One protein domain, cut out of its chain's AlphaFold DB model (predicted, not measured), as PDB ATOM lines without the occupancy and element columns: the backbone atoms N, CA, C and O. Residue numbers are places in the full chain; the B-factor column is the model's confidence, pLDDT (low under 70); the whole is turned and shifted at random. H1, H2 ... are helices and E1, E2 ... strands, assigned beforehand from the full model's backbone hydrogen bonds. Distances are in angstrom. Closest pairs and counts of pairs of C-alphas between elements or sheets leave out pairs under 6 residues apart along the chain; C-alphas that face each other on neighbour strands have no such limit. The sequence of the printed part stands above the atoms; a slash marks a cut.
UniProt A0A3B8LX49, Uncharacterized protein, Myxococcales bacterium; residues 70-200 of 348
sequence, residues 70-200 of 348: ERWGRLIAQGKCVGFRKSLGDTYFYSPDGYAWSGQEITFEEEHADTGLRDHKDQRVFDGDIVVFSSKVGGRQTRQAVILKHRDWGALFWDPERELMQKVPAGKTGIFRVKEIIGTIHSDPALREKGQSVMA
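This is residues 70 to 200 of the 348 residues of an uncharacterized protein of Myxococcales bacterium (UniProt A0A3B8LX49). Two strongly twisted sheets of five strands each make a sandwich that is only partly face to face: E4 and E5 of the first sheet meet the second sheet with strands crossed, while E1, E2 and E3 extend to one end of the long axis. The helix H1, last in the printed part, covers part of one face of the second sheet. The printed part has 131 residues, with ten named strands followed by one named helix, and the class is mostly strand. The sheets run E3, E2, E1, E4, E5 and E9, E8, E7, E6, E10, both antiparallel throughout. The whole is compact, with a radius of gyration of the C-alphas of 15.0 A, yet elongated in outline, spanning 48 by 31 by 26 A.

E1, residues 71 to 77, begins with C-alpha 71 at (108.524, 83.107, 89.693) and is 19.6 A long. E2 holds residues 80 to 88 over 24.7 A, and E3 residues 91 to 95. E4, residues 110 to 118, measures 21.2 A and bends by 62 degrees at residue 115. E5 is short, residues 124 to 126. E6 holds residues 129 to 135 over 17.7 A, beginning with C-alpha 129 at (109.262, 93.585, 103.029). E7, residues 143 to 150, is 21.0 A long, and E8, residues 154 to 159, is 16.5 A long. E9 holds residues 164 to 167. E10, residues 176 to 184, is 18.6 A long and bends by 73 degrees at residue 180. H1, residues 189 to 200, is 16.4 A long and ends with C-alpha 200 at (117.443, 80.340, 111.873).

In the first sheet E1, E2 and E3 form a meander, each strand the antiparallel neighbour of the one before. N 73 and O 85 join E1 to E2 within hydrogen-bond range at 2.8 A, and N 86 and O 93 join E2 to E3 at 2.8 A. E4 is the antiparallel neighbour of E1, with N 74 and O 112 at 2.8 A; E1 to E4 are a Greek key, a meander of three whose first strand neighbours the fourth. Staggered, E4 pairs with E1 over residues 110 to 113 and with E5 over 114 to 118, where N 115 and O 125 are 3.1 A apart. The second sheet holds the meander E6, E7, E8, E9, with N 131 and O 145 at 2.8 A, N 148 and O 156 at 2.9 A, and N 157 and O 166 at 2.8 A; E10 is the other edge strand, with N 130 and O 183 of E6 and E10 at 2.8 A. The two sheets are a sandwich, face to face, with the facing parts 10.3 A centre to centre and the strands at 90 degrees; the closest C-alphas of E4 and E8 are those of Thr 115 and Ala 155, 5.5 A. H1 is on the second sheet at a height over the sheet of 9.6 A, over E7 and, only just, with 3 C-alphas, over E8. It runs slantwise to the strands, at 49 degrees to E7 on the local plane. In H1 every O i to N i+4 pair is within hydrogen-bond range.

The C-alphas of Gln 104 and Gly 138 are the two farthest apart, 48.6 A. The printed part has no cut. The link from E3 to E4, residues 96 to 109, is long. Mean pLDDT of the printed part is 87.9, with residues 135 to 142 and 171 to 176 under 70.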
ATOM      1  N   GLU A  70     105.099  81.089  87.160       87.81
ATOM      2  CA  GLU A  70     105.933  82.264  86.971       87.81
ATOM      3  C   GLU A  70     106.527  82.708  88.314       87.81
ATOM      4  O   GLU A  70     105.788  83.081  89.232       87.81
ATOM      5  N   ARG A  71     107.860  82.678  88.450       91.00
ATOM      6  CA  ARG A  71     108.524  83.107  89.693       91.00
ATOM      7  C   ARG A  71     109.094  84.499  89.533       91.00
ATOM      8  O   ARG A  71     109.762  84.780  88.540       91.00
ATOM      9  N   TRP A  72     108.851  85.326  90.539       95.81
ATOM     10  CA  TRP A  72     109.336  86.695  90.616       95.81
ATOM     11  C   TRP A  72     110.373  86.830  91.720       95.81
ATOM     12  O   TRP A  72     110.232  86.223  92.785       95.81
ATOM     13  N   GLY A  73     111.364  87.673  91.467       96.81
ATOM     14  CA  GLY A  73     112.369  88.102  92.423       96.81
ATOM     15  C   GLY A  73     112.559  89.614  92.357       96.81
ATOM     16  O   GLY A  73     112.524  90.198  91.275       96.81
ATOM     17  N   ARG A  74     112.739  90.259  93.507       97.62
ATOM     18  CA  ARG A  74     113.198  91.647  93.600       97.62
ATOM     19  C   ARG A  74     114.717  91.636  93.715       97.62
ATOM     20  O   ARG A  74     115.249  90.934  94.568       97.62
ATOM     21  N   LEU A  75     115.388  92.401  92.866       97.38
ATOM     22  CA  LEU A  75     116.843  92.457  92.782       97.38
ATOM     23  C   LEU A  75     117.367  93.613  93.624       97.38
ATOM     24  O   LEU A  75     116.921  94.753  93.462       97.38
ATOM     25  N   ILE A  76     118.310  93.319  94.514       95.88
ATOM     26  CA  ILE A  76     118.910  94.281  95.434       95.88
ATOM     27  C   ILE A  76     120.399  94.433  95.130       95.88
ATOM     28  O   ILE A  76     121.110  93.443  94.978       95.88
ATOM     29  N   ALA A  77     120.876  95.675  95.090       95.75
ATOM     30  CA  ALA A  77     122.298  96.006  95.113       95.75
ATOM     31  C   ALA A  77     122.520  97.196  96.048       95.75
ATOM     32  O   ALA A  77     121.746  98.157  96.021       95.75
ATOM     33  N   GLN A  78     123.555  97.138  96.890       92.44
ATOM     34  CA  GLN A  78     123.885  98.194  97.852       92.44
ATOM     35  C   GLN A  78     122.692  98.566  98.754       92.44
ATOM     36  O   GLN A  78     122.426  99.741  99.020       92.44
ATOM     37  N   GLY A  79     121.912  97.559  99.166       89.00
ATOM     38  CA  GLY A  79     120.715  97.729 100.000       89.00
ATOM     39  C   GLY A  79     119.523  98.409  99.311       89.00
ATOM     40  O   GLY A  79     118.532  98.715  99.972       89.00
ATOM     41  N   LYS A  80     119.580  98.654  97.994       93.19
ATOM     42  CA  LYS A  80     118.503  99.285  97.215       93.19
ATOM     43  C   LYS A  80     117.941  98.340  96.165       93.19
ATOM     44  O   LYS A  80     118.662  97.534  95.590       93.19
ATOM     45  N   CYS A  81     116.649  98.485  95.879       95.19
ATOM     46  CA  CYS A  81     116.008  97.798  94.762       95.19
ATOM     47  C   CYS A  81     116.532  98.365  93.439       95.19
ATOM     48  O   CYS A  81     116.341  99.551  93.168       95.19
ATOM     49  N   VAL A  82     117.181  97.524  92.633       97.12
ATOM     50  CA  VAL A  82     117.701  97.884  91.299       97.12
ATOM     51  C   VAL A  82     116.842  97.343  90.158       97.12
ATOM     52  O   VAL A  82     117.027  97.733  89.008       97.12
ATOM     53  N   GLY A  83     115.891  96.462  90.467       97.62
ATOM     54  CA  GLY A  83     114.938  95.940  89.500       97.62
ATOM     55  C   GLY A  83     114.269  94.659  89.974       97.62
ATOM     56  O   GLY A  83     114.215  94.342  91.163       97.62
ATOM     57  N   PHE A  84     113.764  93.907  89.012       98.19
ATOM     58  CA  PHE A  84     113.007  92.686  89.203       98.19
ATOM     59  C   PHE A  84     113.460  91.636  88.199       98.19
ATOM     60  O   PHE A  84     113.828  91.958  87.069       98.19
ATOM     61  N   ARG A  85     113.377  90.375  88.608       97.94
ATOM     62  CA  ARG A  85     113.581  89.202  87.766       97.94
ATOM     63  C   ARG A  85     112.295  88.395  87.704       97.94
ATOM     64  O   ARG A  85     111.636  88.182  88.721       97.94
ATOM     65  N   LYS A  86     111.956  87.912  86.518       96.44
ATOM     66  CA  LYS A  86     110.858  86.986  86.257       96.44
ATOM     67  C   LYS A  86     111.434  85.766  85.559       96.44
ATOM     68  O   LYS A  86     112.202  85.905  84.614       96.44
ATOM     69  N   SER A  87     111.068  84.579  86.023       94.94
ATOM     70  CA  SER A  87     111.444  83.315  85.383       94.94
ATOM     71  C   SER A  87     110.227  82.648  84.760       94.94
ATOM     72  O   SER A  87     109.146  82.608  85.361       94.94
ATOM     73  N   LEU A  88     110.420  82.140  83.546       91.81
ATOM     74  CA  LEU A  88     109.457  81.339  82.805       91.81
ATOM     75  C   LEU A  88     110.184  80.083  82.313       91.81
ATOM     76  O   LEU A  88     110.875  80.114  81.295       91.81
ATOM     77  N   GLY A  89     110.081  78.997  83.086       88.12
ATOM     78  CA  GLY A  89     110.954  77.832  82.918       88.12
ATOM     79  C   GLY A  89     112.415  78.216  83.164       88.12
ATOM     80  O   GLY A  89     112.722  78.832  84.183       88.12
ATOM     81  N   ASP A  90     113.281  77.913  82.198       89.81
ATOM     82  CA  ASP A  90     114.722  78.199  82.271       89.81
ATOM     83  C   ASP A  90     115.095  79.592  81.735       89.81
ATOM     84  O   ASP A  90     116.264  79.969  81.715       89.81
ATOM     85  N   THR A  91     114.110  80.370  81.271       93.69
ATOM     86  CA  THR A  91     114.348  81.713  80.727       93.69
ATOM     87  C   THR A  91     114.117  82.777  81.792       93.69
ATOM     88  O   THR A  91     113.076  82.788  82.459       93.69
ATOM     89  N   TYR A  92     115.064  83.709  81.903       96.38
ATOM     90  CA  TYR A  92     114.994  84.849  82.810       96.38
ATOM     91  C   TYR A  92     114.753  86.146  82.046       96.38
ATOM     92  O   TYR A  92     115.371  86.412  81.017       96.38
ATOM     93  N   PHE A  93     113.865  86.965  82.594       97.62
ATOM     94  CA  PHE A  93     113.587  88.313  82.137       97.62
ATOM     95  C   PHE A  93     113.820  89.284  83.286       97.62
ATOM     96  O   PHE A  93     113.528  88.974  84.442       97.62
ATOM     97  N   TYR A  94     114.295  90.472  82.956       98.31
ATOM     98  CA  TYR A  94     114.670  91.505  83.904       98.31
ATOM     99  C   TYR A  94     113.909  92.788  83.602       98.31
ATOM    100  O   TYR A  94     113.604  93.092  82.449       98.31
ATOM    101  N   SER A  95     113.584  93.538  84.648       97.94
ATOM    102  CA  SER A  95     112.857  94.798  84.540       97.94
ATOM    103  C   SER A  95     113.330  95.774  85.615       97.94
ATOM    104  O   SER A  95     113.300  95.408  86.787       97.94
ATOM    105  N   PRO A  96     113.735  97.010  85.280       97.50
ATOM    106  CA  PRO A  96     114.087  98.012  86.289       97.50
ATOM    107  C   PRO A  96     112.902  98.430  87.179       97.50
ATOM    108  O   PRO A  96     113.099  98.783  88.338       97.50
ATOM    109  N   ASP A  97     111.674  98.385  86.652       95.56
ATOM    110  CA  ASP A  97     110.465  98.926  87.294       95.56
ATOM    111  C   ASP A  97     109.344  97.892  87.521       95.56
ATOM    112  O   ASP A  97     108.384  98.169  88.237       95.56
ATOM    113  N   GLY A  98     109.475  96.694  86.948       93.50
ATOM    114  CA  GLY A  98     108.500  95.607  87.027       93.50
ATOM    115  C   GLY A  98     107.446  95.625  85.914       93.50
ATOM    116  O   GLY A  98     106.600  94.727  85.879       93.50
ATOM    117  N   TYR A  99     107.495  96.597  84.996       92.75
ATOM    118  CA  TYR A  99     106.523  96.766  83.911       92.75
ATOM    119  C   TYR A  99     107.104  96.385  82.547       92.75
ATOM    120  O   TYR A  99     106.449  95.668  81.786       92.75
ATOM    121  N   ALA A 100     108.331  96.819  82.241       95.25
ATOM    122  CA  ALA A 100     108.997  96.528  80.970       95.25
ATOM    123  C   ALA A 100     110.068  95.443  81.133       95.25
ATOM    124  O   ALA A 100     111.024  95.626  81.885       95.25
ATOM    125  N   TRP A 101     109.918  94.324  80.422       96.75
ATOM    126  CA  TRP A 101     110.770  93.140  80.564       96.75
ATOM    127  C   TRP A 101     111.732  92.997  79.389       96.75
ATOM    128  O   TRP A 101     111.318  93.073  78.233       96.75
ATOM    129  N   SER A 102     113.005  92.746  79.678       97.50
ATOM    130  CA  SER A 102     114.042  92.460  78.687       97.50
ATOM    131  C   SER A 102     114.838  91.214  79.084       97.50
ATOM    132  O   SER A 102     114.766  90.750  80.219       97.50
ATOM    133  N   GLY A 103     115.606  90.652  78.151       97.06
ATOM    134  CA  GLY A 103     116.592  89.609  78.462       97.06
ATOM    135  C   GLY A 103     117.922  90.166  78.982       97.06
ATOM    136  O   GLY A 103     118.860  89.402  79.173       97.06
ATOM    137  N   GLN A 104     118.037  91.489  79.155       97.94
ATOM    138  CA  GLN A 104     119.274  92.115  79.601       97.94
ATOM    139  C   GLN A 104     119.405  91.967  81.113       97.94
ATOM    140  O   GLN A 104     118.616  92.531  81.867       97.94
ATOM    141  N   GLU A 105     120.422  91.231  81.542       97.94
ATOM    142  CA  GLU A 105     120.713  91.043  82.956       97.94
ATOM    143  C   GLU A 105     121.009  92.381  83.653       97.94
ATOM    144  O   GLU A 105     121.730  93.238  83.138       97.94
ATOM    145  N   ILE A 106     120.425  92.553  84.839       97.94
ATOM    146  CA  ILE A 106     120.706  93.665  85.749       97.94
ATOM    147  C   ILE A 106     121.713  93.147  86.770       97.94
ATOM    148  O   ILE A 106     121.489  92.083  87.330       97.94
ATOM    149  N   THR A 107     122.796  93.871  87.046       98.00
ATOM    150  CA  THR A 107     123.740  93.485  88.107       98.00
ATOM    151  C   THR A 107     123.085  93.634  89.481       98.00
ATOM    152  O   THR A 107     122.577  94.707  89.809       98.00
ATOM    153  N   PHE A 108     123.117  92.581  90.299       97.50
ATOM    154  CA  PHE A 108     122.576  92.578  91.659       97.50
ATOM    155  C   PHE A 108     123.457  91.763  92.614       97.50
ATOM    156  O   PHE A 108     124.272  90.950  92.182       97.50
ATOM    157  N   GLU A 109     123.295  92.001  93.913       96.75
ATOM    158  CA  GLU A 109     123.981  91.287  94.998       96.75
ATOM    159  C   GLU A 109     123.071  90.210  95.599       96.75
ATOM    160  O   GLU A 109     123.512  89.102  95.891       96.75
ATOM    161  N   GLU A 110     121.785  90.533  95.764       95.25
ATOM    162  CA  GLU A 110     120.793  89.665  96.400       95.25
ATOM    163  C   GLU A 110     119.475  89.655  95.617       95.25
ATOM    164  O   GLU A 110     119.104  90.631  94.960       95.25
ATOM    165  N   GLU A 111     118.742  88.547  95.709       95.94
ATOM    166  CA  GLU A 111     117.407  88.403  95.134       95.94
ATOM    167  C   GLU A 111     116.415  87.953  96.201       95.94
ATOM    168  O   GLU A 111     116.600  86.926  96.855       95.94
ATOM    169  N   HIS A 112     115.313  88.685  96.326       95.25
ATOM    170  CA  HIS A 112     114.234  88.358  97.252       95.25
ATOM    171  C   HIS A 112     113.054  87.796  96.502       95.25
ATOM    172  O   HIS A 112     112.479  88.453  95.638       95.25
ATOM    173  N   ALA A 113     112.673  86.575  96.842       94.75
ATOM    174  CA  ALA A 113     111.616  85.893  96.126       94.75
ATOM    175  C   ALA A 113     110.227  86.451  96.485       94.75
ATOM    176  O   ALA A 113     109.954  86.821  97.629       94.75
ATOM    177  N   ASP A 114     109.321  86.452  95.507       94.69
ATOM    178  CA  ASP A 114     107.909  86.785  95.715       94.69
ATOM    179  C   ASP A 114     107.285  85.809  96.717       94.69
ATOM    180  O   ASP A 114     107.476  84.587  96.649       94.69
ATOM    181  N   THR A 115     106.545  86.363  97.667       92.00
ATOM    182  CA  THR A 115     105.878  85.618  98.738       92.00
ATOM    183  C   THR A 115     104.526  85.062  98.289       92.00
ATOM    184  O   THR A 115     103.928  84.247  98.989       92.00
ATOM    185  N   GLY A 116     104.037  85.499  97.122       89.50
ATOM    186  CA  GLY A 116     102.691  85.233  96.622       89.50
ATOM    187  C   GLY A 116     101.632  86.148  97.238       89.50
ATOM    188  O   GLY A 116     100.462  86.068  96.866       89.50
ATOM    189  N   LEU A 117     102.021  87.028  98.168       90.44
ATOM    190  CA  LEU A 117     101.130  88.000  98.784       90.44
ATOM    191  C   LEU A 117     101.057  89.287  97.954       90.44
ATOM    192  O   LEU A 117     101.952  89.631  97.168       90.44
ATOM    193  N   ARG A 118      99.948  90.000  98.147       91.38
ATOM    194  CA  ARG A 118      99.669  91.310  97.563       91.38
ATOM    195  C   ARG A 118      99.156  92.259  98.634       91.38
ATOM    196  O   ARG A 118      98.468  91.820  99.562       91.38
ATOM    197  N   ASP A 119      99.479  93.537  98.497       92.94
ATOM    198  CA  ASP A 119      98.895  94.591  99.326       92.94
ATOM    199  C   ASP A 119      97.522  95.058  98.794       92.94
ATOM    200  O   ASP A 119      96.969  94.504  97.841       92.94
ATOM    201  N   HIS A 120      96.928  96.080  99.419       89.94
ATOM    202  CA  HIS A 120      95.645  96.644  98.973       89.94
ATOM    203  C   HIS A 120      95.682  97.319  97.590       89.94
ATOM    204  O   HIS A 120      94.620  97.507  96.996       89.94
ATOM    205  N   LYS A 121      96.869  97.710  97.113       92.12
ATOM    206  CA  LYS A 121      97.117  98.335  95.808       92.12
ATOM    207  C   LYS A 121      97.538  97.301  94.759       92.12
ATOM    208  O   LYS A 121      97.989  97.689  93.689       92.12
ATOM    209  N   ASP A 122      97.391  96.013  95.072       90.81
ATOM    210  CA  ASP A 122      97.823  94.888  94.240       90.81
ATOM    211  C   ASP A 122      99.342  94.864  93.967       90.81
ATOM    212  O   ASP A 122      99.825  94.286  92.994       90.81
ATOM    213  N   GLN A 123     100.136  95.469  94.853       93.25
ATOM    214  CA  GLN A 123     101.591  95.421  94.777       93.25
ATOM    215  C   GLN A 123     102.111  94.096  95.325       93.25
ATOM    216  O   GLN A 123     101.625  93.586  96.339       93.25
ATOM    217  N   ARG A 124     103.124  93.535  94.655       93.75
ATOM    218  CA  ARG A 124     103.784  92.296  95.081       93.75
ATOM    219  C   ARG A 124     104.570  92.512  96.367       93.75
ATOM    220  O   ARG A 124     105.359  93.447  96.459       93.75
ATOM    221  N   VAL A 125     104.387  91.594  97.309       94.94
ATOM    222  CA  VAL A 125     105.132  91.564  98.565       94.94
ATOM    223  C   VAL A 125     106.257  90.544  98.437       94.94
ATOM    224  O   VAL A 125     106.021  89.376  98.113       94.94
ATOM    225  N   PHE A 126     107.481  90.976  98.690       96.19
ATOM    226  CA  PHE A 126     108.679  90.154  98.566       96.19
ATOM    227  C   PHE A 126     109.258  89.816  99.937       96.19
ATOM    228  O   PHE A 126     108.884  90.393 100.959       96.19
ATOM    229  N   ASP A 127     110.162  88.842  99.951       95.62
ATOM    230  CA  ASP A 127     110.938  88.504 101.137       95.62
ATOM    231  C   ASP A 127     111.697  89.730 101.686       95.62
ATOM    232  O   ASP A 127     112.320  90.492 100.941       95.62
ATOM    233  N   GLY A 128     111.594  89.951 102.993       95.19
ATOM    234  CA  GLY A 128     112.151  91.104 103.691       95.19
ATOM    235  C   GLY A 128     111.337  92.400 103.586       95.19
ATOM    236  O   GLY A 128     111.823  93.439 104.034       95.19
ATOM    237  N   ASP A 129     110.130  92.398 103.013       96.56
ATOM    238  CA  ASP A 129     109.262  93.585 103.029       96.56
ATOM    239  C   ASP A 129     108.711  93.864 104.430       96.56
ATOM    240  O   ASP A 129     108.225  92.970 105.122       96.56
ATOM    241  N   ILE A 130     108.747  95.135 104.832       95.50
ATOM    242  CA  ILE A 130     108.101  95.624 106.048       95.50
ATOM    243  C   ILE A 130     106.701  96.074 105.662       95.50
ATOM    244  O   ILE A 130     106.517  96.981 104.846       95.50
ATOM    245  N   VAL A 131     105.704  95.436 106.259       94.75
ATOM    246  CA  VAL A 131     104.302  95.628 105.920       94.75
ATOM    247  C   VAL A 131     103.482  96.045 107.125       94.75
ATOM    248  O   VAL A 131     103.701  95.592 108.247       94.75
ATOM    249  N   VAL A 132     102.468  96.863 106.875       92.38
ATOM    250  CA  VAL A 132     101.387  97.108 107.823       92.38
ATOM    251  C   VAL A 132     100.241  96.177 107.475       92.38
ATOM    252  O   VAL A 132      99.806  96.136 106.327       92.38
ATOM    253  N   PHE A 133      99.700  95.454 108.450       84.56
ATOM    254  CA  PHE A 133      98.533  94.594 108.239       84.56
ATOM    255  C   PHE A 133      97.366  94.993 109.139       84.56
ATOM    256  O   PHE A 133      97.539  95.503 110.249       84.56
ATOM    257  N   SER A 134      96.146  94.758 108.652       75.81
ATOM    258  CA  SER A 134      94.931  94.918 109.449       75.81
ATOM    259  C   SER A 134      94.517  93.570 110.037       75.81
ATOM    260  O   SER A 134      93.995  92.722 109.311       75.81
ATOM    261  N   SER A 135      94.705  93.364 111.342       67.31
ATOM    262  CA  SER A 135      94.077  92.228 112.022       67.31
ATOM    263  C   SER A 135      92.617  92.562 112.321       67.31
ATOM    264  O   SER A 135      92.325  93.506 113.052       67.31
ATOM    265  N   LYS A 136      91.682  91.772 111.779       61.62
ATOM    266  CA  LYS A 136      90.265  91.840 112.184       61.62
ATOM    267  C   LYS A 136      90.014  91.207 113.558       61.62
ATOM    268  O   LYS A 136      88.923  91.345 114.104       61.62
ATOM    269  N   VAL A 137      91.004  90.516 114.127       56.09
ATOM    270  CA  VAL A 137      90.876  89.831 115.415       56.09
ATOM    271  C   VAL A 137      91.142  90.834 116.540       56.09
ATOM    272  O   VAL A 137      92.285  91.214 116.775       56.09
ATOM    273  N   GLY A 138      90.082  91.265 117.234       53.66
ATOM    274  CA  GLY A 138      90.190  91.990 118.510       53.66
ATOM    275  C   GLY A 138      90.125  93.521 118.458       53.66
ATOM    276  O   GLY A 138      90.432  94.167 119.453       53.66
ATOM    277  N   GLY A 139      89.716  94.127 117.340       47.56
ATOM    278  CA  GLY A 139      89.266  95.526 117.328       47.56
ATOM    279  C   GLY A 139      90.323  96.621 117.537       47.56
ATOM    280  O   GLY A 139      89.926  97.780 117.650       47.56
ATOM    281  N   ARG A 140      91.641  96.343 117.553       50.81
ATOM    282  CA  ARG A 140      92.660  97.415 117.540       50.81
ATOM    283  C   ARG A 140      94.061  97.024 117.038       50.81
ATOM    284  O   ARG A 140      94.575  95.950 117.333       50.81
ATOM    285  N   GLN A 141      94.651  98.041 116.395       57.62
ATOM    286  CA  GLN A 141      96.023  98.284 115.923       57.62
ATOM    287  C   GLN A 141      96.468  97.589 114.627       57.62
ATOM    288  O   GLN A 141      96.696  96.384 114.566       57.62
ATOM    289  N   THR A 142      96.641  98.421 113.593       61.00
ATOM    290  CA  THR A 142      97.605  98.196 112.513       61.00
ATOM    291  C   THR A 142      98.957  97.887 113.132       61.00
ATOM    292  O   THR A 142      99.444  98.675 113.942       61.00
ATOM    293  N   ARG A 143      99.539  96.749 112.773       79.75
ATOM    294  CA  ARG A 143     100.865  96.343 113.243       79.75
ATOM    295  C   ARG A 143     101.825  96.311 112.075       79.75
ATOM    296  O   ARG A 143     101.411  95.993 110.959       79.75
ATOM    297  N   GLN A 144     103.073  96.655 112.360       89.25
ATOM    298  CA  GLN A 144     104.179  96.456 111.441       89.25
ATOM    299  C   GLN A 144     104.706  95.038 111.638       89.25
ATOM    300  O   GLN A 144     104.854  94.574 112.766       89.25
ATOM    301  N   ALA A 145     104.945  94.338 110.543       91.69
ATOM    302  CA  ALA A 145     105.640  93.066 110.550       91.69
ATOM    303  C   ALA A 145     106.559  92.991 109.342       91.69
ATOM    304  O   ALA A 145     106.322  93.627 108.317       91.69
ATOM    305  N   VAL A 146     107.591  92.180 109.469       93.25
ATOM    306  CA  VAL A 146     108.448  91.791 108.363       93.25
ATOM    307  C   VAL A 146     107.875  90.526 107.743       93.25
ATOM    308  O   VAL A 146     107.556  89.572 108.455       93.25
ATOM    309  N   ILE A 147     107.747  90.502 106.421       93.69
ATOM    310  CA  ILE A 147     107.465  89.273 105.693       93.69
ATOM    311  C   ILE A 147     108.771  88.561 105.430       93.69
ATOM    312  O   ILE A 147     109.659  89.118 104.796       93.69
ATOM    313  N   LEU A 148     108.859  87.318 105.876       92.12
ATOM    314  CA  LEU A 148     109.989  86.462 105.580       92.12
ATOM    315  C   LEU A 148     109.520  85.238 104.798       92.12
ATOM    316  O   LEU A 148     108.488  84.645 105.121       92.12
ATOM    317  N   LYS A 149     110.255  84.846 103.760       89.81
ATOM    318  CA  LYS A 149     109.942  83.656 102.971       89.81
ATOM    319  C   LYS A 149     110.764  82.473 103.457       89.81
ATOM    320  O   LYS A 149     111.985  82.467 103.381       89.81
ATOM    321  N   HIS A 150     110.076  81.422 103.878       87.44
ATOM    322  CA  HIS A 150     110.701  80.151 104.208       87.44
ATOM    323  C   HIS A 150     110.450  79.127 103.098       87.44
ATOM    324  O   HIS A 150     109.341  79.039 102.562       87.44
ATOM    325  N   ARG A 151     111.472  78.316 102.792       81.25
ATOM    326  CA  ARG A 151     111.467  77.301 101.723       81.25
ATOM    327  C   ARG A 151     110.222  76.409 101.754       81.25
ATOM    328  O   ARG A 151     109.513  76.334 100.759       81.25
ATOM    329  N   ASP A 152     109.940  75.813 102.910       76.19
ATOM    330  CA  ASP A 152     108.851  74.833 103.057       76.19
ATOM    331  C   ASP A 152     107.507  75.442 103.490       76.19
ATOM    332  O   ASP A 152     106.454  74.817 103.364       76.19
ATOM    333  N   TRP A 153     107.512  76.679 103.996       73.19
ATOM    334  CA  TRP A 153     106.350  77.256 104.685       73.19
ATOM    335  C   TRP A 153     105.682  78.404 103.955       73.19
ATOM    336  O   TRP A 153     104.583  78.807 104.344       73.19
ATOM    337  N   GLY A 154     106.319  78.905 102.900       86.69
ATOM    338  CA  GLY A 154     105.881  80.103 102.207       86.69
ATOM    339  C   GLY A 154     106.155  81.344 103.049       86.69
ATOM    340  O   GLY A 154     107.236  81.494 103.615       86.69
ATOM    341  N   ALA A 155     105.186  82.251 103.101       89.81
ATOM    342  CA  ALA A 155     105.328  83.511 103.813       89.81
ATOM    343  C   ALA A 155     105.127  83.339 105.329       89.81
ATOM    344  O   ALA A 155     104.185  82.681 105.785       89.81
ATOM    345  N   LEU A 156     105.979  84.001 106.103       90.88
ATOM    346  CA  LEU A 156     105.912  84.138 107.552       90.88
ATOM    347  C   LEU A 156     105.825  85.631 107.899       90.88
ATOM    348  O   LEU A 156     106.530  86.445 107.310       90.88
ATOM    349  N   PHE A 157     104.969  85.988 108.853       90.69
ATOM    350  CA  PHE A 157     104.979  87.297 109.499       90.69
ATOM    351  C   PHE A 157     105.892  87.242 110.713       90.69
ATOM    352  O   PHE A 157     105.662  86.429 111.607       90.69
ATOM    353  N   TRP A 158     106.854  88.146 110.784       92.25
ATOM    354  CA  TRP A 158     107.664  88.369 111.967       92.25
ATOM    355  C   TRP A 158     107.353  89.740 112.568       92.25
ATOM    356  O   TRP A 158     107.489  90.765 111.904       92.25
ATOM    357  N   ASP A 159     106.913  89.756 113.825       90.19
ATOM    358  CA  ASP A 159     106.743  90.965 114.632       90.19
ATOM    359  C   ASP A 159     108.062  91.237 115.386       90.19
ATOM    360  O   ASP A 159     108.382  90.495 116.325       90.19
ATOM    361  N   PRO A 160     108.858  92.248 114.986       87.44
ATOM    362  CA  PRO A 160     110.180  92.484 115.565       87.44
ATOM    363  C   PRO A 160     110.138  93.002 117.008       87.44
ATOM    364  O   PRO A 160     111.124  92.821 117.732       87.44
ATOM    365  N   GLU A 161     109.020  93.602 117.435       86.88
ATOM    366  CA  GLU A 161     108.818  94.090 118.806       86.88
ATOM    367  C   GLU A 161     108.511  92.939 119.766       86.88
ATOM    368  O   GLU A 161     108.974  92.932 120.905       86.88
ATOM    369  N   ARG A 162     107.722  91.958 119.310       81.88
ATOM    370  CA  ARG A 162     107.291  90.811 120.131       81.88
ATOM    371  C   ARG A 162     108.120  89.555 119.928       81.88
ATOM    372  O   ARG A 162     107.874  88.565 120.612       81.88
ATOM    373  N   GLU A 163     109.015  89.575 118.946       83.44
ATOM    374  CA  GLU A 163     109.793  88.417 118.498       83.44
ATOM    375  C   GLU A 163     108.901  87.214 118.157       83.44
ATOM    376  O   GLU A 163     109.265  86.053 118.327       83.44
ATOM    377  N   LEU A 164     107.695  87.505 117.662       82.62
ATOM    378  CA  LEU A 164     106.700  86.497 117.333       82.62
ATOM    379  C   LEU A 164     106.716  86.240 115.831       82.62
ATOM    380  O   LEU A 164     106.534  87.162 115.038       82.62
ATOM    381  N   MET A 165     106.869  84.975 115.449       86.12
ATOM    382  CA  MET A 165     106.727  84.527 114.068       86.12
ATOM    383  C   MET A 165     105.431  83.747 113.865       86.12
ATOM    384  O   MET A 165     105.129  82.795 114.588       86.12
ATOM    385  N   GLN A 166     104.668  84.130 112.848       84.19
ATOM    386  CA  GLN A 166     103.390  83.527 112.507       84.19
ATOM    387  C   GLN A 166     103.355  83.144 111.030       84.19
ATOM    388  O   GLN A 166     103.545  83.979 110.150       84.19
ATOM    389  N   LYS A 167     103.033  81.883 110.741       84.81
ATOM    390  CA  LYS A 167     102.831  81.420 109.366       84.81
ATOM    391  C   LYS A 167     101.623  82.101 108.725       84.81
ATOM    392  O   LYS A 167     100.544  82.136 109.322       84.81
ATOM    393  N   VAL A 168     101.778  82.569 107.485       82.31
ATOM    394  CA  VAL A 168     100.653  83.048 106.675       82.31
ATOM    395  C   VAL A 168      99.923  81.838 106.094       82.31
ATOM    396  O   VAL A 168     100.529  81.055 105.360       82.31
ATOM    397  N   PRO A 169      98.631  81.621 106.405       73.50
ATOM    398  CA  PRO A 169      97.916  80.475 105.865       73.50
ATOM    399  C   PRO A 169      97.768  80.616 104.346       73.50
ATOM    400  O   PRO A 169      97.203  81.602 103.864       73.50
ATOM    401  N   ALA A 170      98.222  79.609 103.599       70.12
ATOM    402  CA  ALA A 170      98.003  79.539 102.158       70.12
ATOM    403  C   ALA A 170      96.493  79.620 101.847       70.12
ATOM    404  O   ALA A 170      95.678  78.965 102.497       70.12
ATOM    405  N   GLY A 171      96.106  80.470 100.894       66.56
ATOM    406  CA  GLY A 171      94.717  80.599 100.434       66.56
ATOM    407  C   GLY A 171      93.754  81.377 101.346       66.56
ATOM    408  O   GLY A 171      92.607  81.576 100.963       66.56
ATOM    409  N   LYS A 172      94.179  81.875 102.521       59.50
ATOM    410  CA  LYS A 172      93.336  82.718 103.406       59.50
ATOM    411  C   LYS A 172      93.802  84.175 103.453       59.50
ATOM    412  O   LYS A 172      93.949  84.763 104.526       59.50
ATOM    413  N   THR A 173      93.970  84.783 102.280       58.09
ATOM    414  CA  THR A 173      94.334  86.207 102.124       58.09
ATOM    415  C   THR A 173      93.321  87.166 102.767       58.09
ATOM    416  O   THR A 173      93.664  88.292 103.112       58.09
ATOM    417  N   GLY A 174      92.078  86.725 102.999       60.06
ATOM    418  CA  GLY A 174      91.033  87.554 103.609       60.06
ATOM    419  C   GLY A 174      91.249  87.916 105.086       60.06
ATOM    420  O   GLY A 174      90.719  88.934 105.532       60.06
ATOM    421  N   ILE A 175      92.004  87.112 105.850       62.72
ATOM    422  CA  ILE A 175      92.266  87.369 107.283       62.72
ATOM    423  C   ILE A 175      93.538  88.204 107.463       62.72
ATOM    424  O   ILE A 175      93.568  89.105 108.299       62.72
ATOM    425  N   PHE A 176      94.557  87.939 106.645       69.12
ATOM    426  CA  PHE A 176      95.830  88.652 106.650       69.12
ATOM    427  C   PHE A 176      95.941  89.494 105.386       69.12
ATOM    428  O   PHE A 176      96.619  89.125 104.429       69.12
ATOM    429  N   ARG A 177      95.233  90.626 105.373       82.44
ATOM    430  CA  ARG A 177      95.357  91.589 104.283       82.44
ATOM    431  C   ARG A 177      96.510  92.532 104.593       82.44
ATOM    432  O   ARG A 177      96.445  93.287 105.569       82.44
ATOM    433  N   VAL A 178      97.553  92.473 103.768       89.56
ATOM    434  CA  VAL A 178      98.614  93.476 103.785       89.56
ATOM    435  C   VAL A 178      97.971  94.801 103.391       89.56
ATOM    436  O   VAL A 178      97.412  94.941 102.304       89.56
ATOM    437  N   LYS A 179      97.967  95.747 104.328       91.19
ATOM    438  CA  LYS A 179      97.450  97.086 104.093       91.19
ATOM    439  C   LYS A 179      98.443  97.820 103.221       91.19
ATOM    440  O   LYS A 179      98.052  98.249 102.167       91.19
ATOM    441  N   GLU A 180      99.702  97.933 103.600       93.75
ATOM    442  CA  GLU A 180     100.680  98.704 102.829       93.75
ATOM    443  C   GLU A 180     102.085  98.171 103.072       93.75
ATOM    444  O   GLU A 180     102.377  97.661 104.155       93.75
ATOM    445  N   ILE A 181     102.938  98.297 102.061       95.06
ATOM    446  CA  ILE A 181     104.377  98.071 102.177       95.06
ATOM    447  C   ILE A 181     104.996  99.414 102.573       95.06
ATOM    448  O   ILE A 181     104.856 100.394 101.844       95.06
ATOM    449  N   ILE A 182     105.634  99.473 103.741       95.06
ATOM    450  CA  ILE A 182     106.213 100.712 104.289       95.06
ATOM    451  C   ILE A 182     107.730 100.778 104.136       95.06
ATOM    452  O   ILE A 182     108.313 101.849 104.270       95.06
ATOM    453  N   GLY A 183     108.375  99.651 103.853       93.88
ATOM    454  CA  GLY A 183     109.820  99.596 103.704       93.88
ATOM    455  C   GLY A 183     110.320  98.180 103.497       93.88
ATOM    456  O   GLY A 183     109.560  97.270 103.166       93.88
ATOM    457  N   THR A 184     111.615  97.997 103.711       94.38
ATOM    458  CA  THR A 184     112.286  96.707 103.586       94.38
ATOM    459  C   THR A 184     113.336  96.572 104.682       94.38
ATOM    460  O   THR A 184     113.949  97.562 105.070       94.38
ATOM    461  N   ILE A 185     113.569  95.365 105.196       93.69
ATOM    462  CA  ILE A 185     114.592  95.139 106.232       93.69
ATOM    463  C   ILE A 185     116.001  95.464 105.741       93.69
ATOM    464  O   ILE A 185     116.900  95.674 106.538       93.69
ATOM    465  N   HIS A 186     116.209  95.547 104.431       87.19
ATOM    466  CA  HIS A 186     117.524  95.798 103.842       87.19
ATOM    467  C   HIS A 186     118.003  97.235 104.005       87.19
ATOM    468  O   HIS A 186     119.202  97.483 103.931       87.19
ATOM    469  N   SER A 187     117.092  98.167 104.294       88.38
ATOM    470  CA  SER A 187     117.479  99.510 104.728       88.38
ATOM    471  C   SER A 187     117.925  99.565 106.196       88.38
ATOM    472  O   SER A 187     118.445 100.595 106.612       88.38
ATOM    473  N   ASP A 188     117.737  98.489 106.970       92.00
ATOM    474  CA  ASP A 188     118.081  98.402 108.393       92.00
ATOM    475  C   ASP A 188     118.879  97.111 108.696       92.00
ATOM    476  O   ASP A 188     118.297  96.051 108.965       92.00
ATOM    477  N   PRO A 189     120.227  97.174 108.681       90.56
ATOM    478  CA  PRO A 189     121.082  96.013 108.925       90.56
ATOM    479  C   PRO A 189     120.811  95.303 110.258       90.56
ATOM    480  O   PRO A 189     120.916  94.078 110.320       90.56
ATOM    481  N   ALA A 190     120.422  96.037 111.307       92.44
ATOM    482  CA  ALA A 190     120.143  95.455 112.617       92.44
ATOM    483  C   ALA A 190     118.851  94.627 112.588       92.44
ATOM    484  O   ALA A 190     118.799  93.511 113.113       92.44
ATOM    485  N   LEU A 191     117.812  95.143 111.924       92.31
ATOM    486  CA  LEU A 191     116.565  94.408 111.724       92.31
ATOM    487  C   LEU A 191     116.781  93.169 110.843       92.31
ATOM    488  O   LEU A 191     116.198  92.118 111.110       92.31
ATOM    489  N   ARG A 192     117.649  93.271 109.829       91.50
ATOM    490  CA  ARG A 192     118.035  92.150 108.966       91.50
ATOM    491  C   ARG A 192     118.747  91.039 109.741       91.50
ATOM    492  O   ARG A 192     118.334  89.886 109.631       91.50
ATOM    493  N   GLU A 193     119.766  91.366 110.533       91.94
ATOM    494  CA  GLU A 193     120.498  90.387 111.352       91.94
ATOM    495  C   GLU A 193     119.565  89.705 112.362       91.94
ATOM    496  O   GLU A 193     119.532  88.475 112.470       91.94
ATOM    497  N   LYS A 194     118.718  90.492 113.037       91.88
ATOM    498  CA  LYS A 194     117.710  89.960 113.958       91.88
ATOM    499  C   LYS A 194     116.723  89.036 113.234       91.88
ATOM    500  O   LYS A 194     116.416  87.963 113.747       91.88
ATOM    501  N   GLY A 195     116.277  89.396 112.031       89.00
ATOM    502  CA  GLY A 195     115.385  88.571 111.213       89.00
ATOM    503  C   GLY A 195     116.019  87.252 110.774       89.00
ATOM    504  O   GLY A 195     115.366  86.212 110.836       89.00
ATOM    505  N   GLN A 196     117.302  87.267 110.406       88.19
ATOM    506  CA  GLN A 196     118.061  86.055 110.083       88.19
ATOM    507  C   GLN A 196     118.220  85.144 111.304       88.19
ATOM    508  O   GLN A 196     117.986  83.943 111.194       88.19
ATOM    509  N   SER A 197     118.543  85.704 112.472       86.38
ATOM    510  CA  SER A 197     118.623  84.949 113.729       86.38
ATOM    511  C   SER A 197     117.274  84.332 114.109       86.38
ATOM    512  O   SER A 197     117.187  83.149 114.439       86.38
ATOM    513  N   VAL A 198     116.190  85.103 113.998       85.62
ATOM    514  CA  VAL A 198     114.834  84.614 114.265       85.62
ATOM    515  C   VAL A 198     114.438  83.525 113.268       85.62
ATOM    516  O   VAL A 198     113.885  82.516 113.686       85.62
ATOM    517  N   MET A 199     114.759  83.670 111.979       84.44
ATOM    518  CA  MET A 199     114.502  82.642 110.966       84.44
ATOM    519  C   MET A 199     115.307  81.364 111.209       84.44
ATOM    520  O   MET A 199     114.751  80.276 111.113       84.44
ATOM    521  N   ALA A 200     116.587  81.484 111.567       80.69
ATOM    522  CA  ALA A 200     117.443  80.340 111.873       80.69
ATOM    523  C   ALA A 200     116.937  79.542 113.086       80.69
ATOM    524  O   ALA A 200     117.064  78.321 113.120       80.69
TER     525      ALA A 200